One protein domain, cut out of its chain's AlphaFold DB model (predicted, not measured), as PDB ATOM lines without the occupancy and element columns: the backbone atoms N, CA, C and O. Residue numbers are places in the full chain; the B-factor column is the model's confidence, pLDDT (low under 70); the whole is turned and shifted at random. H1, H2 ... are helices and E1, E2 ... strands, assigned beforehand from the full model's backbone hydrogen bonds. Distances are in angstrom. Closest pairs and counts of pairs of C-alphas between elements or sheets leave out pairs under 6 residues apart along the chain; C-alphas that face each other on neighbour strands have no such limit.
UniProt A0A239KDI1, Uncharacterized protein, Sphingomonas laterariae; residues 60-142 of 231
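Overview. This is residues 60 to 142 of the 231 residues of an uncharacterized protein of Sphingomonas laterariae (UniProt A0A239KDI1). A row of three helices, H1, H3 and H4, with the short H2 beside H3, makes one side of this small domain, and the two-strand hairpin of E1 and E2 makes the other. From H4, at one end of the row, a long stretch without a named element, residues 116 to 133, runs back past the hairpin to H5, which meets H1 at the other end; on the way residues 129 to 130 pair with E1. The printed part has 83 residues, with five named helices and two named strands in the order H1, E1, E2, H2, H3, H4, H5; the sheet, E1 - E2, is antiparallel and the class is mostly helix. The whole is compact, with a radius of gyration of the C-alphas of 12.7 A and spans of 35 by 25 by 22 A.

Along the chain. H1, residues 60 to 72, begins at C-alpha 60 (-27.251, 26.087, 52.697) and is 18.7 A long from first to last C-alpha. E1 is residues 80 to 83, 10.7 A, with C-alpha 80 at (-29.515, 45.283, 39.159). E2 is residues 89 to 91, 6.6 A. H2 is residues 94 to 98, 7.4 A; H3 is residues 102 to 106, 7.9 A; H4 is residues 110 to 115, 8.9 A. H5, residues 134 to 141, is 10.6 A long and ends at C-alpha 141 (-36.855, 32.272, 45.861).

Arrangement. H1 touches H2 with residues 69 to 72 alone, the closest C-alphas being those of Phe 69 and Phe 97, 6.2 A apart. H1 and H3 are close but not clearly touching, with the C-alphas of Leu 65 and Val 103 closest at 8.0 A. H2 and H3 are also close but not clearly touching, at 6.7 A between the C-alphas of Phe 96 and Arg 102. H3 touches H4, the C-alphas of Leu 105 and Arg 113 being closest at 4.5 A. E1 and E2 form a hairpin, antiparallel at 150 degrees between their directions; N 82 and O 90 are 2.9 A apart, and N 90 and O 82 are 2.8 A apart, both within hydrogen-bond range. Residues 80 to 81 of E1 also pair, antiparallel, with residues 129 to 130. H5 touches H1, whose residues 67 to 71 alone take part; the C-alphas of Lys 67 and Leu 141 are closest at 6.4 A, and the lines stand about perpendicular, at 78 degrees. Among the pairs that are apart are H1 and H4, E2 and H3, and H4 and H5. In H1, H4 and H5 every O i to N i+4 pair is within hydrogen-bond range; in H2 and in H3 it is 0 of 1, beside 2 of 2 O i to N i+3 pairs in each.

Size, cuts and confidence. The two C-alphas farthest apart are those of Glu 60 and Lys 86, at 37.6 A. The printed part has no cut. The link from H4 to H5 is long, with 18 residues. The mean pLDDT of the printed part is 81.5, and residues 118 to 123 and residue 125 are under 70.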
ATOM      1  N   GLU A  60     -25.977  25.346  52.704       79.25
ATOM      2  CA  GLU A  60     -27.251  26.087  52.697       79.25
ATOM      3  C   GLU A  60     -27.099  27.522  52.162       79.25
ATOM      4  O   GLU A  60     -27.942  28.025  51.412       79.25
ATOM      5  N   THR A  61     -26.014  28.202  52.550       80.88
ATOM      6  CA  THR A  61     -25.744  29.584  52.133       80.88
ATOM      7  C   THR A  61     -25.387  29.621  50.652       80.88
ATOM      8  O   THR A  61     -25.890  30.478  49.925       80.88
ATOM      9  N   LYS A  62     -24.571  28.667  50.183       83.94
ATOM     10  CA  LYS A  62     -24.234  28.525  48.758       83.94
ATOM     11  C   LYS A  62     -25.487  28.288  47.922       83.94
ATOM     12  O   LYS A  62     -25.694  28.983  46.933       83.94
ATOM     13  N   GLU A  63     -26.346  27.359  48.335       84.69
ATOM     14  CA  GLU A  63     -27.576  27.028  47.613       84.69
ATOM     15  C   GLU A  63     -28.521  28.234  47.527       84.69
ATOM     16  O   GLU A  63     -29.055  28.551  46.463       84.69
ATOM     17  N   THR A  64     -28.689  28.950  48.638       84.62
ATOM     18  CA  THR A  64     -29.530  30.151  48.709       84.62
ATOM     19  C   THR A  64     -29.011  31.257  47.790       84.62
ATOM     20  O   THR A  64     -29.780  31.860  47.038       84.62
ATOM     21  N   LEU A  65     -27.697  31.498  47.807       87.19
ATOM     22  CA  LEU A  65     -27.053  32.483  46.941       87.19
ATOM     23  C   LEU A  65     -27.151  32.094  45.464       87.19
ATOM     24  O   LEU A  65     -27.415  32.952  44.625       87.19
ATOM     25  N   GLU A  66     -27.008  30.814  45.123       88.31
ATOM     26  CA  GLU A  66     -27.190  30.361  43.744       88.31
ATOM     27  C   GLU A  66     -28.628  30.501  43.258       88.31
ATOM     28  O   GLU A  66     -28.828  30.941  42.126       88.31
ATOM     29  N   LYS A  67     -29.633  30.219  44.099       88.75
ATOM     30  CA  LYS A  67     -31.044  30.488  43.769       88.75
ATOM     31  C   LYS A  67     -31.267  31.974  43.496       88.75
ATOM     32  O   LYS A  67     -31.860  32.327  42.478       88.75
ATOM     33  N   PHE A  68     -30.737  32.835  44.362       88.19
ATOM     34  CA  PHE A  68     -30.790  34.285  44.194       88.19
ATOM     35  C   PHE A  68     -30.154  34.742  42.877       88.19
ATOM     36  O   PHE A  68     -30.782  35.452  42.091       88.19
ATOM     37  N   PHE A  69     -28.935  34.289  42.579       88.50
ATOM     38  CA  PHE A  69     -28.290  34.648  41.322       88.50
ATOM     39  C   PHE A  69     -29.031  34.069  40.114       88.50
ATOM     40  O   PHE A  69     -29.153  34.754  39.108       88.50
ATOM     41  N   ALA A  70     -29.557  32.846  40.193       86.62
ATOM     42  CA  ALA A  70     -30.353  32.253  39.121       86.62
ATOM     43  C   ALA A  70     -31.623  33.064  38.827       86.62
ATOM     44  O   ALA A  70     -32.002  33.188  37.666       86.62
ATOM     45  N   TYR A  71     -32.247  33.650  39.850       86.75
ATOM     46  CA  TYR A  71     -33.412  34.519  39.699       86.75
ATOM     47  C   TYR A  71     -33.071  35.840  38.998       86.75
ATOM     48  O   TYR A  71     -33.731  36.200  38.027       86.75
ATOM     49  N   ILE A  72     -31.989  36.509  39.408       86.31
ATOM     50  CA  ILE A  72     -31.538  37.774  38.793       86.31
ATOM     51  C   ILE A  72     -31.015  37.571  37.362       86.31
ATOM     52  O   ILE A  72     -31.102  38.468  36.530       86.31
ATOM     53  N   ARG A  73     -30.466  36.393  37.047       84.62
ATOM     54  CA  ARG A  73     -29.940  36.075  35.708       84.62
ATOM     55  C   ARG A  73     -31.026  35.936  34.632       84.62
ATOM     56  O   ARG A  73     -30.669  35.945  33.453       84.62
ATOM     57  N   ARG A  74     -32.299  35.753  35.004       83.94
ATOM     58  CA  ARG A  74     -33.408  35.568  34.050       83.94
ATOM     59  C   ARG A  74     -33.584  36.800  33.167       83.94
ATOM     60  O   ARG A  74     -33.313  37.916  33.596       83.94
ATOM     61  N   GLU A  75     -34.061  36.596  31.941       81.19
ATOM     62  CA  GLU A  75     -34.331  37.712  31.022       81.19
ATOM     63  C   GLU A  75     -35.430  38.634  31.565       81.19
ATOM     64  O   GLU A  75     -35.259  39.851  31.554       81.19
ATOM     65  N   ASP A  76     -36.466  38.037  32.157       81.94
ATOM     66  CA  ASP A  76     -37.561  38.729  32.851       81.94
ATOM     67  C   ASP A  76     -37.259  38.989  34.339       81.94
ATOM     68  O   ASP A  76     -38.143  39.338  35.120       81.94
ATOM     69  N   GLY A  77     -36.013  38.760  34.768       79.81
ATOM     70  CA  GLY A  77     -35.584  38.942  36.151       79.81
ATOM     71  C   GLY A  77     -35.444  40.418  36.542       79.81
ATOM     72  O   GLY A  77     -35.338  41.305  35.683       79.81
ATOM     73  N   PRO A  78     -35.395  40.713  37.852       85.94
ATOM     74  CA  PRO A  78     -35.238  42.079  38.322       85.94
ATOM     75  C   PRO A  78     -33.860  42.634  37.955       85.94
ATOM     76  O   PRO A  78     -32.832  41.957  38.039       85.94
ATOM     77  N   LYS A  79     -33.828  43.906  37.551       87.81
ATOM     78  CA  LYS A  79     -32.601  44.551  37.070       87.81
ATOM     79  C   LYS A  79     -31.758  45.034  38.239       87.81
ATOM     80  O   LYS A  79     -32.249  45.704  39.144       87.81
ATOM     81  N   ALA A  80     -30.462  44.753  38.192       88.75
ATOM     82  CA  ALA A  80     -29.515  45.283  39.159       88.75
ATOM     83  C   ALA A  80     -28.917  46.612  38.680       88.75
ATOM     84  O   ALA A  80     -28.676  46.817  37.488       88.75
ATOM     85  N   TYR A  81     -28.637  47.519  39.610       89.19
ATOM     86  CA  TYR A  81     -27.982  48.790  39.324       89.19
ATOM     87  C   TYR A  81     -27.069  49.220  40.469       89.19
ATOM     88  O   TYR A  81     -27.235  48.814  41.613       89.19
ATOM     89  N   TYR A  82     -26.117  50.091  40.164       87.12
ATOM     90  CA  TYR A  82     -25.358  50.836  41.164       87.12
ATOM     91  C   TYR A  82     -25.461  52.330  40.866       87.12
ATOM     92  O   TYR A  82     -25.855  52.729  39.764       87.12
ATOM     93  N   ARG A  83     -25.123  53.166  41.847       85.62
ATOM     94  CA  ARG A  83     -24.938  54.600  41.623       85.62
ATOM     95  C   ARG A  83     -23.461  54.951  41.708       85.62
ATOM     96  O   ARG A  83     -22.718  54.375  42.510       85.62
ATOM     97  N   ASP A  84     -23.027  55.844  40.828       82.19
ATOM     98  CA  ASP A  84     -21.683  56.409  40.897       82.19
ATOM     99  C   ASP A  84     -21.562  57.400  42.070       82.19
ATOM    100  O   ASP A  84     -22.532  57.703  42.764       82.19
ATOM    101  N   ARG A  85     -20.362  57.949  42.286       79.88
ATOM    102  CA  ARG A  85     -20.130  58.971  43.325       79.88
ATOM    103  C   ARG A  85     -20.945  60.256  43.121       79.88
ATOM    104  O   ARG A  85     -21.033  61.056  44.041       79.88
ATOM    105  N   LYS A  86     -21.488  60.471  41.921       82.69
ATOM    106  CA  LYS A  86     -22.323  61.617  41.551       82.69
ATOM    107  C   LYS A  86     -23.820  61.281  41.638       82.69
ATOM    108  O   LYS A  86     -24.644  62.084  41.215       82.69
ATOM    109  N   GLY A  87     -24.183  60.099  42.148       81.31
ATOM    110  CA  GLY A  87     -25.564  59.630  42.265       81.31
ATOM    111  C   GLY A  87     -26.192  59.136  40.956       81.31
ATOM    112  O   GLY A  87     -27.362  58.745  40.950       81.31
ATOM    113  N   LYS A  88     -25.450  59.106  39.842       87.12
ATOM    114  CA  LYS A  88     -25.951  58.652  38.540       87.12
ATOM    115  C   LYS A  88     -26.163  57.144  38.549       87.12
ATOM    116  O   LYS A  88     -25.272  56.373  38.901       87.12
ATOM    117  N   LYS A  89     -27.348  56.719  38.112       88.88
ATOM    118  CA  LYS A  89     -27.742  55.309  38.029       88.88
ATOM    119  C   LYS A  89     -27.088  54.615  36.832       88.88
ATOM    120  O   LYS A  89     -27.260  55.036  35.690       88.88
ATOM    121  N   HIS A  90     -26.418  53.499  37.097       85.88
ATOM    122  CA  HIS A  90     -25.826  52.616  36.101       85.88
ATOM    123  C   HIS A  90     -26.413  51.213  36.239       85.88
ATOM    124  O   HIS A  90     -26.262  50.569  37.277       85.88
ATOM    125  N   LYS A  91     -27.090  50.739  35.188       87.69
ATOM    126  CA  LYS A  91     -27.624  49.373  35.146       87.69
ATOM    127  C   LYS A  91     -26.487  48.378  34.940       87.69
ATOM    128  O   LYS A  91     -25.594  48.611  34.125       87.69
ATOM    129  N   LEU A  92     -26.531  47.290  35.695       84.12
ATOM    130  CA  LEU A  92     -25.640  46.156  35.528       84.12
ATOM    131  C   LEU A  92     -26.259  45.184  34.542       84.12
ATOM    132  O   LEU A  92     -27.442  44.857  34.616       84.12
ATOM    133  N   ASP A  93     -25.432  44.719  33.624       81.88
ATOM    134  CA  ASP A  93     -25.818  43.671  32.702       81.88
ATOM    135  C   ASP A  93     -25.868  42.319  33.440       81.88
ATOM    136  O   ASP A  93     -25.048  42.024  34.318       81.88
ATOM    137  N   ARG A  94     -26.841  41.488  33.068       80.56
ATOM    138  CA  ARG A  94     -27.073  40.158  33.631       80.56
ATOM    139  C   ARG A  94     -25.824  39.280  33.594       80.56
ATOM    140  O   ARG A  94     -25.628  38.484  34.508       80.56
ATOM    141  N   HIS A  95     -24.949  39.444  32.594       79.50
ATOM    142  CA  HIS A  95     -23.754  38.605  32.435       79.50
ATOM    143  C   HIS A  95     -22.792  38.673  33.631       79.50
ATOM    144  O   HIS A  95     -22.084  37.703  33.903       79.50
ATOM    145  N   PHE A  96     -22.791  39.772  34.394       80.12
ATOM    146  CA  PHE A  96     -21.950  39.886  35.587       80.12
ATOM    147  C   PHE A  96     -22.328  38.864  36.670       80.12
ATOM    148  O   PHE A  96     -21.458  38.406  37.413       80.12
ATOM    149  N   PHE A  97     -23.588  38.419  36.700       84.56
ATOM    150  CA  PHE A  97     -24.079  37.402  37.632       84.56
ATOM    151  C   PHE A  97     -23.803  35.963  37.186       84.56
ATOM    152  O   PHE A  97     -24.037  35.048  37.968       84.56
ATOM    153  N   PHE A  98     -23.288  35.733  35.972       80.31
ATOM    154  CA  PHE A  98     -22.882  34.401  35.490       80.31
ATOM    155  C   PHE A  98     -21.455  34.042  35.914       80.31
ATOM    156  O   PHE A  98     -21.019  32.901  35.736       80.31
ATOM    157  N   GLY A  99     -20.715  35.013  36.457       83.50
ATOM    158  CA  GLY A  99     -19.284  34.867  36.639       83.50
ATOM    159  C   GLY A  99     -18.857  34.056  37.860       83.50
ATOM    160  O   GLY A  99     -19.636  33.871  38.798       83.50
ATOM    161  N   LYS A 100     -17.593  33.609  37.867       86.44
ATOM    162  CA  LYS A 100     -16.987  32.866  38.991       86.44
ATOM    163  C   LYS A 100     -16.954  33.673  40.289       86.44
ATOM    164  O   LYS A 100     -17.203  33.131  41.360       86.44
ATOM    165  N   LEU A 101     -16.674  34.972  40.193       86.06
ATOM    166  CA  LEU A 101     -16.567  35.878  41.342       86.06
ATOM    167  C   LEU A 101     -17.867  36.635  41.640       86.06
ATOM    168  O   LEU A 101     -17.829  37.678  42.285       86.06
ATOM    169  N   ARG A 102     -19.023  36.170  41.150       86.69
ATOM    170  CA  ARG A 102     -20.314  36.869  41.317       86.69
ATOM    171  C   ARG A 102     -20.674  37.174  42.774       86.69
ATOM    172  O   ARG A 102     -21.323  38.175  43.032       86.69
ATOM    173  N   VAL A 103     -20.211  36.363  43.724       87.38
ATOM    174  CA  VAL A 103     -20.440  36.564  45.165       87.38
ATOM    175  C   VAL A 103     -19.829  37.878  45.655       87.38
ATOM    176  O   VAL A 103     -20.425  38.563  46.479       87.38
ATOM    177  N   LEU A 104     -18.686  38.290  45.094       86.56
ATOM    178  CA  LEU A 104     -18.022  39.540  45.471       86.56
ATOM    179  C   LEU A 104     -18.834  40.787  45.089       86.56
ATOM    180  O   LEU A 104     -18.573  41.849  45.646       86.56
ATOM    181  N   LEU A 105     -19.844  40.674  44.213       85.25
ATOM    182  CA  LEU A 105     -20.801  41.755  43.934       85.25
ATOM    183  C   LEU A 105     -21.601  42.147  45.186       85.25
ATOM    184  O   LEU A 105     -21.982  43.307  45.325       85.25
ATOM    185  N   LEU A 106     -21.812  41.204  46.108       86.06
ATOM    186  CA  LEU A 106     -22.510  41.426  47.378       86.06
ATOM    187  C   LEU A 106     -21.584  41.944  48.488       86.06
ATOM    188  O   LEU A 106     -22.043  42.202  49.594       86.06
ATOM    189  N   SER A 107     -20.285  42.098  48.217       84.00
ATOM    190  CA  SER A 107     -19.338  42.595  49.213       84.00
ATOM    191  C   SER A 107     -19.642  44.044  49.595       84.00
ATOM    192  O   SER A 107     -19.969  44.871  48.740       84.00
ATOM    193  N   GLU A 108     -19.464  44.377  50.872       82.31
ATOM    194  CA  GLU A 108     -19.537  45.752  51.375       82.31
ATOM    195  C   GLU A 108     -18.448  46.635  50.754       82.31
ATOM    196  O   GLU A 108     -18.685  47.798  50.408       82.31
ATOM    197  N   PHE A 109     -17.269  46.056  50.515       81.31
ATOM    198  CA  PHE A 109     -16.126  46.764  49.965       81.31
ATOM    199  C   PHE A 109     -16.256  46.936  48.449       81.31
ATOM    200  O   PHE A 109     -16.146  45.990  47.664       81.31
ATOM    201  N   GLY A 110     -16.385  48.190  48.009       77.19
ATOM    202  CA  GLY A 110     -16.480  48.539  46.587       77.19
ATOM    203  C   GLY A 110     -15.289  48.085  45.732       77.19
ATOM    204  O   GLY A 110     -15.448  47.865  44.531       77.19
ATOM    205  N   ALA A 111     -14.110  47.898  46.339       78.56
ATOM    206  CA  ALA A 111     -12.935  47.344  45.667       78.56
ATOM    207  C   ALA A 111     -13.181  45.901  45.197       78.56
ATOM    208  O   ALA A 111     -12.951  45.598  44.028       78.56
ATOM    209  N   PHE A 112     -13.743  45.041  46.051       80.75
ATOM    210  CA  PHE A 112     -14.053  43.660  45.676       80.75
ATOM    211  C   PHE A 112     -15.171  43.586  44.640       80.75
ATOM    212  O   PHE A 112     -15.035  42.856  43.659       80.75
ATOM    213  N   ARG A 113     -16.212  44.421  44.773       83.62
ATOM    214  CA  ARG A 113     -17.270  44.514  43.753       83.62
ATOM    215  C   ARG A 113     -16.716  44.924  42.383       83.62
ATOM    216  O   ARG A 113     -17.173  44.431  41.358       83.62
ATOM    217  N   SER A 114     -15.718  45.813  42.351       80.88
ATOM    218  CA  SER A 114     -15.130  46.294  41.094       80.88
ATOM    219  C   SER A 114     -14.353  45.225  40.322       80.88
ATOM    220  O   SER A 114     -14.380  45.238  39.089       80.88
ATOM    221  N   LEU A 115     -13.744  44.259  41.026       79.19
ATOM    222  CA  LEU A 115     -13.059  43.123  40.400       79.19
ATOM    223  C   LEU A 115     -14.027  42.321  39.524       79.19
ATOM    224  O   LEU A 115     -13.665  41.876  38.440       79.19
ATOM    225  N   CYS A 116     -15.292  42.207  39.936       78.44
ATOM    226  CA  CYS A 116     -16.318  41.492  39.185       78.44
ATOM    227  C   CYS A 116     -16.687  42.129  37.849       78.44
ATOM    228  O   CYS A 116     -17.388  41.456  37.098       78.44
ATOM    229  N   LEU A 117     -16.309  43.386  37.576       75.88
ATOM    230  CA  LEU A 117     -16.646  44.102  36.341       75.88
ATOM    231  C   LEU A 117     -15.448  44.222  35.397       75.88
ATOM    232  O   LEU A 117     -15.567  43.976  34.199       75.88
ATOM    233  N   LEU A 118     -14.296  44.632  35.929       68.94
ATOM    234  CA  LEU A 118     -13.073  44.875  35.167       68.94
ATOM    235  C   LEU A 118     -11.857  44.619  36.069       68.94
ATOM    236  O   LEU A 118     -11.857  45.074  37.214       68.94
ATOM    237  N   PRO A 119     -10.769  44.016  35.558       58.41
ATOM    238  CA  PRO A 119      -9.559  43.798  36.352       58.41
ATOM    239  C   PRO A 119      -8.839  45.117  36.692       58.41
ATOM    240  O   PRO A 119      -8.046  45.155  37.620       58.41
ATOM    241  N   GLY A 120      -9.157  46.213  35.988       59.12
ATOM    242  CA  GLY A 120      -8.658  47.566  36.268       59.12
ATOM    243  C   GLY A 120      -9.432  48.346  37.341       59.12
ATOM    244  O   GLY A 120      -9.122  49.509  37.575       59.12
ATOM    245  N   GLY A 121     -10.453  47.751  37.974       54.72
ATOM    246  CA  GLY A 121     -11.003  48.268  39.231       54.72
ATOM    247  C   GLY A 121     -11.688  49.638  39.162       54.72
ATOM    248  O   GLY A 121     -11.445  50.493  40.018       54.72
ATOM    249  N   LYS A 122     -12.594  49.872  38.196       63.25
ATOM    250  CA  LYS A 122     -13.519  51.016  38.324       63.25
ATOM    251  C   LYS A 122     -14.359  50.815  39.586       63.25
ATOM    252  O   LYS A 122     -15.231  49.949  39.623       63.25
ATOM    253  N   ARG A 123     -14.053  51.588  40.633       64.56
ATOM    254  CA  ARG A 123     -14.680  51.450  41.950       64.56
ATOM    255  C   ARG A 123     -16.182  51.674  41.843       64.56
ATOM    256  O   ARG A 123     -16.625  52.748  41.442       64.56
ATOM    257  N   ILE A 124     -16.942  50.676  42.275       72.75
ATOM    258  CA  ILE A 124     -18.369  50.828  42.530       72.75
ATOM    259  C   ILE A 124     -18.485  51.431  43.931       72.75
ATOM    260  O   ILE A 124     -18.238  50.748  44.929       72.75
ATOM    261  N   SER A 125     -18.784  52.729  43.997       64.94
ATOM    262  CA  SER A 125     -18.879  53.471  45.258       64.94
ATOM    263  C   SER A 125     -19.989  52.940  46.153       64.94
ATOM    264  O   SER A 125     -19.768  52.752  47.343       64.94
ATOM    265  N   GLU A 126     -21.151  52.651  45.576       78.38
ATOM    266  CA  GLU A 126     -22.325  52.214  46.327       78.38
ATOM    267  C   GLU A 126     -22.557  50.703  46.254       78.38
ATOM    268  O   GLU A 126     -22.008  50.000  45.403       78.38
ATOM    269  N   ALA A 127     -23.383  50.199  47.169       83.81
ATOM    270  CA  ALA A 127     -23.907  48.846  47.085       83.81
ATOM    271  C   ALA A 127     -24.737  48.657  45.809       83.81
ATOM    272  O   ALA A 127     -25.376  49.588  45.305       83.81
ATOM    273  N   ILE A 128     -24.727  47.430  45.292       85.88
ATOM    274  CA  ILE A 128     -25.577  47.047  44.171       85.88
ATOM    275  C   ILE A 128     -27.003  46.908  44.693       85.88
ATOM    276  O   ILE A 128     -27.254  46.197  45.660       85.88
ATOM    277  N   LYS A 129     -27.925  47.609  44.043       86.94
ATOM    278  CA  LYS A 129     -29.352  47.615  44.347       86.94
ATOM    279  C   LYS A 129     -30.094  46.814  43.287       86.94
ATOM    280  O   LYS A 129     -29.662  46.750  42.135       86.94
ATOM    281  N   ILE A 130     -31.215  46.225  43.674       88.50
ATOM    282  CA  ILE A 130     -32.083  45.450  42.787       88.50
ATOM    283  C   ILE A 130     -33.380  46.235  42.605       88.50
ATOM    284  O   ILE A 130     -33.914  46.782  43.564       88.50
ATOM    285  N   GLU A 131     -33.854  46.346  41.367       87.06
ATOM    286  CA  GLU A 131     -35.155  46.927  41.014       87.06
ATOM    287  C   GLU A 131     -36.281  45.916  41.288       87.06
ATOM    288  O   GLU A 131     -36.982  45.512  40.368       87.06
ATOM    289  N   ALA A 132     -36.398  45.459  42.534       83.69
ATOM    290  CA  ALA A 132     -37.506  44.647  43.029       83.69
ATOM    291  C   ALA A 132     -37.648  44.831  44.538       83.69
ATOM    292  O   ALA A 132     -36.672  45.167  45.221       83.69
ATOM    293  N   ASP A 133     -38.859  44.604  45.038       82.12
ATOM    294  CA  ASP A 133     -39.116  44.582  46.470       82.12
ATOM    295  C   ASP A 133     -38.393  43.370  47.100       82.12
ATOM    296  O   ASP A 133     -38.468  42.260  46.557       82.12
ATOM    297  N   PRO A 134     -37.656  43.538  48.217       77.25
ATOM    298  CA  PRO A 134     -37.109  42.416  48.973       77.25
ATOM    299  C   PRO A 134     -38.115  41.288  49.230       77.25
ATOM    300  O   PRO A 134     -37.739  40.117  49.122       77.25
ATOM    301  N   ASP A 135     -39.378  41.616  49.508       77.88
ATOM    302  CA  ASP A 135     -40.408  40.622  49.822       77.88
ATOM    303  C   ASP A 135     -40.786  39.779  48.596       77.88
ATOM    304  O   ASP A 135     -40.942  38.558  48.700       77.88
ATOM    305  N   GLU A 136     -40.827  40.390  47.410       81.12
ATOM    306  CA  GLU A 136     -41.035  39.687  46.141       81.12
ATOM    307  C   GLU A 136     -39.891  38.712  45.850       81.12
ATOM    308  O   GLU A 136     -40.123  37.574  45.439       81.12
ATOM    309  N   ILE A 137     -38.647  39.129  46.108       81.31
ATOM    310  CA  ILE A 137     -37.463  38.286  45.912       81.31
ATOM    311  C   ILE A 137     -37.499  37.094  46.878       81.31
ATOM    312  O   ILE A 137     -37.269  35.954  46.470       81.31
ATOM    313  N   ILE A 138     -37.804  37.331  48.155       79.19
ATOM    314  CA  ILE A 138     -37.880  36.279  49.178       79.19
ATOM    315  C   ILE A 138     -38.982  35.270  48.829       79.19
ATOM    316  O   ILE A 138     -38.741  34.056  48.873       79.19
ATOM    317  N   ALA A 139     -40.158  35.760  48.423       79.75
ATOM    318  CA  ALA A 139     -41.275  34.930  47.988       79.75
ATOM    319  C   ALA A 139     -40.919  34.101  46.744       79.75
ATOM    320  O   ALA A 139     -41.121  32.882  46.729       79.75
ATOM    321  N   ALA A 140     -40.327  34.730  45.725       79.19
ATOM    322  CA  ALA A 140     -39.948  34.071  44.479       79.19
ATOM    323  C   ALA A 140     -38.892  32.977  44.685       79.19
ATOM    324  O   ALA A 140     -38.949  31.917  44.059       79.19
ATOM    325  N   LEU A 141     -37.938  33.211  45.585       78.75
ATOM    326  CA  LEU A 141     -36.855  32.272  45.861       78.75
ATOM    327  C   LEU A 141     -37.262  31.139  46.810       78.75
ATOM    328  O   LEU A 141     -36.471  30.213  47.017       78.75
ATOM    329  N   LYS A 142     -38.475  31.195  47.384       76.81
ATOM    330  CA  LYS A 142     -38.964  30.267  48.422       76.81
ATOM    331  C   LYS A 142     -37.933  30.065  49.536       76.81
ATOM    332  O   LYS A 142     -37.829  28.983  50.120       76.81
TER     333      LYS A 142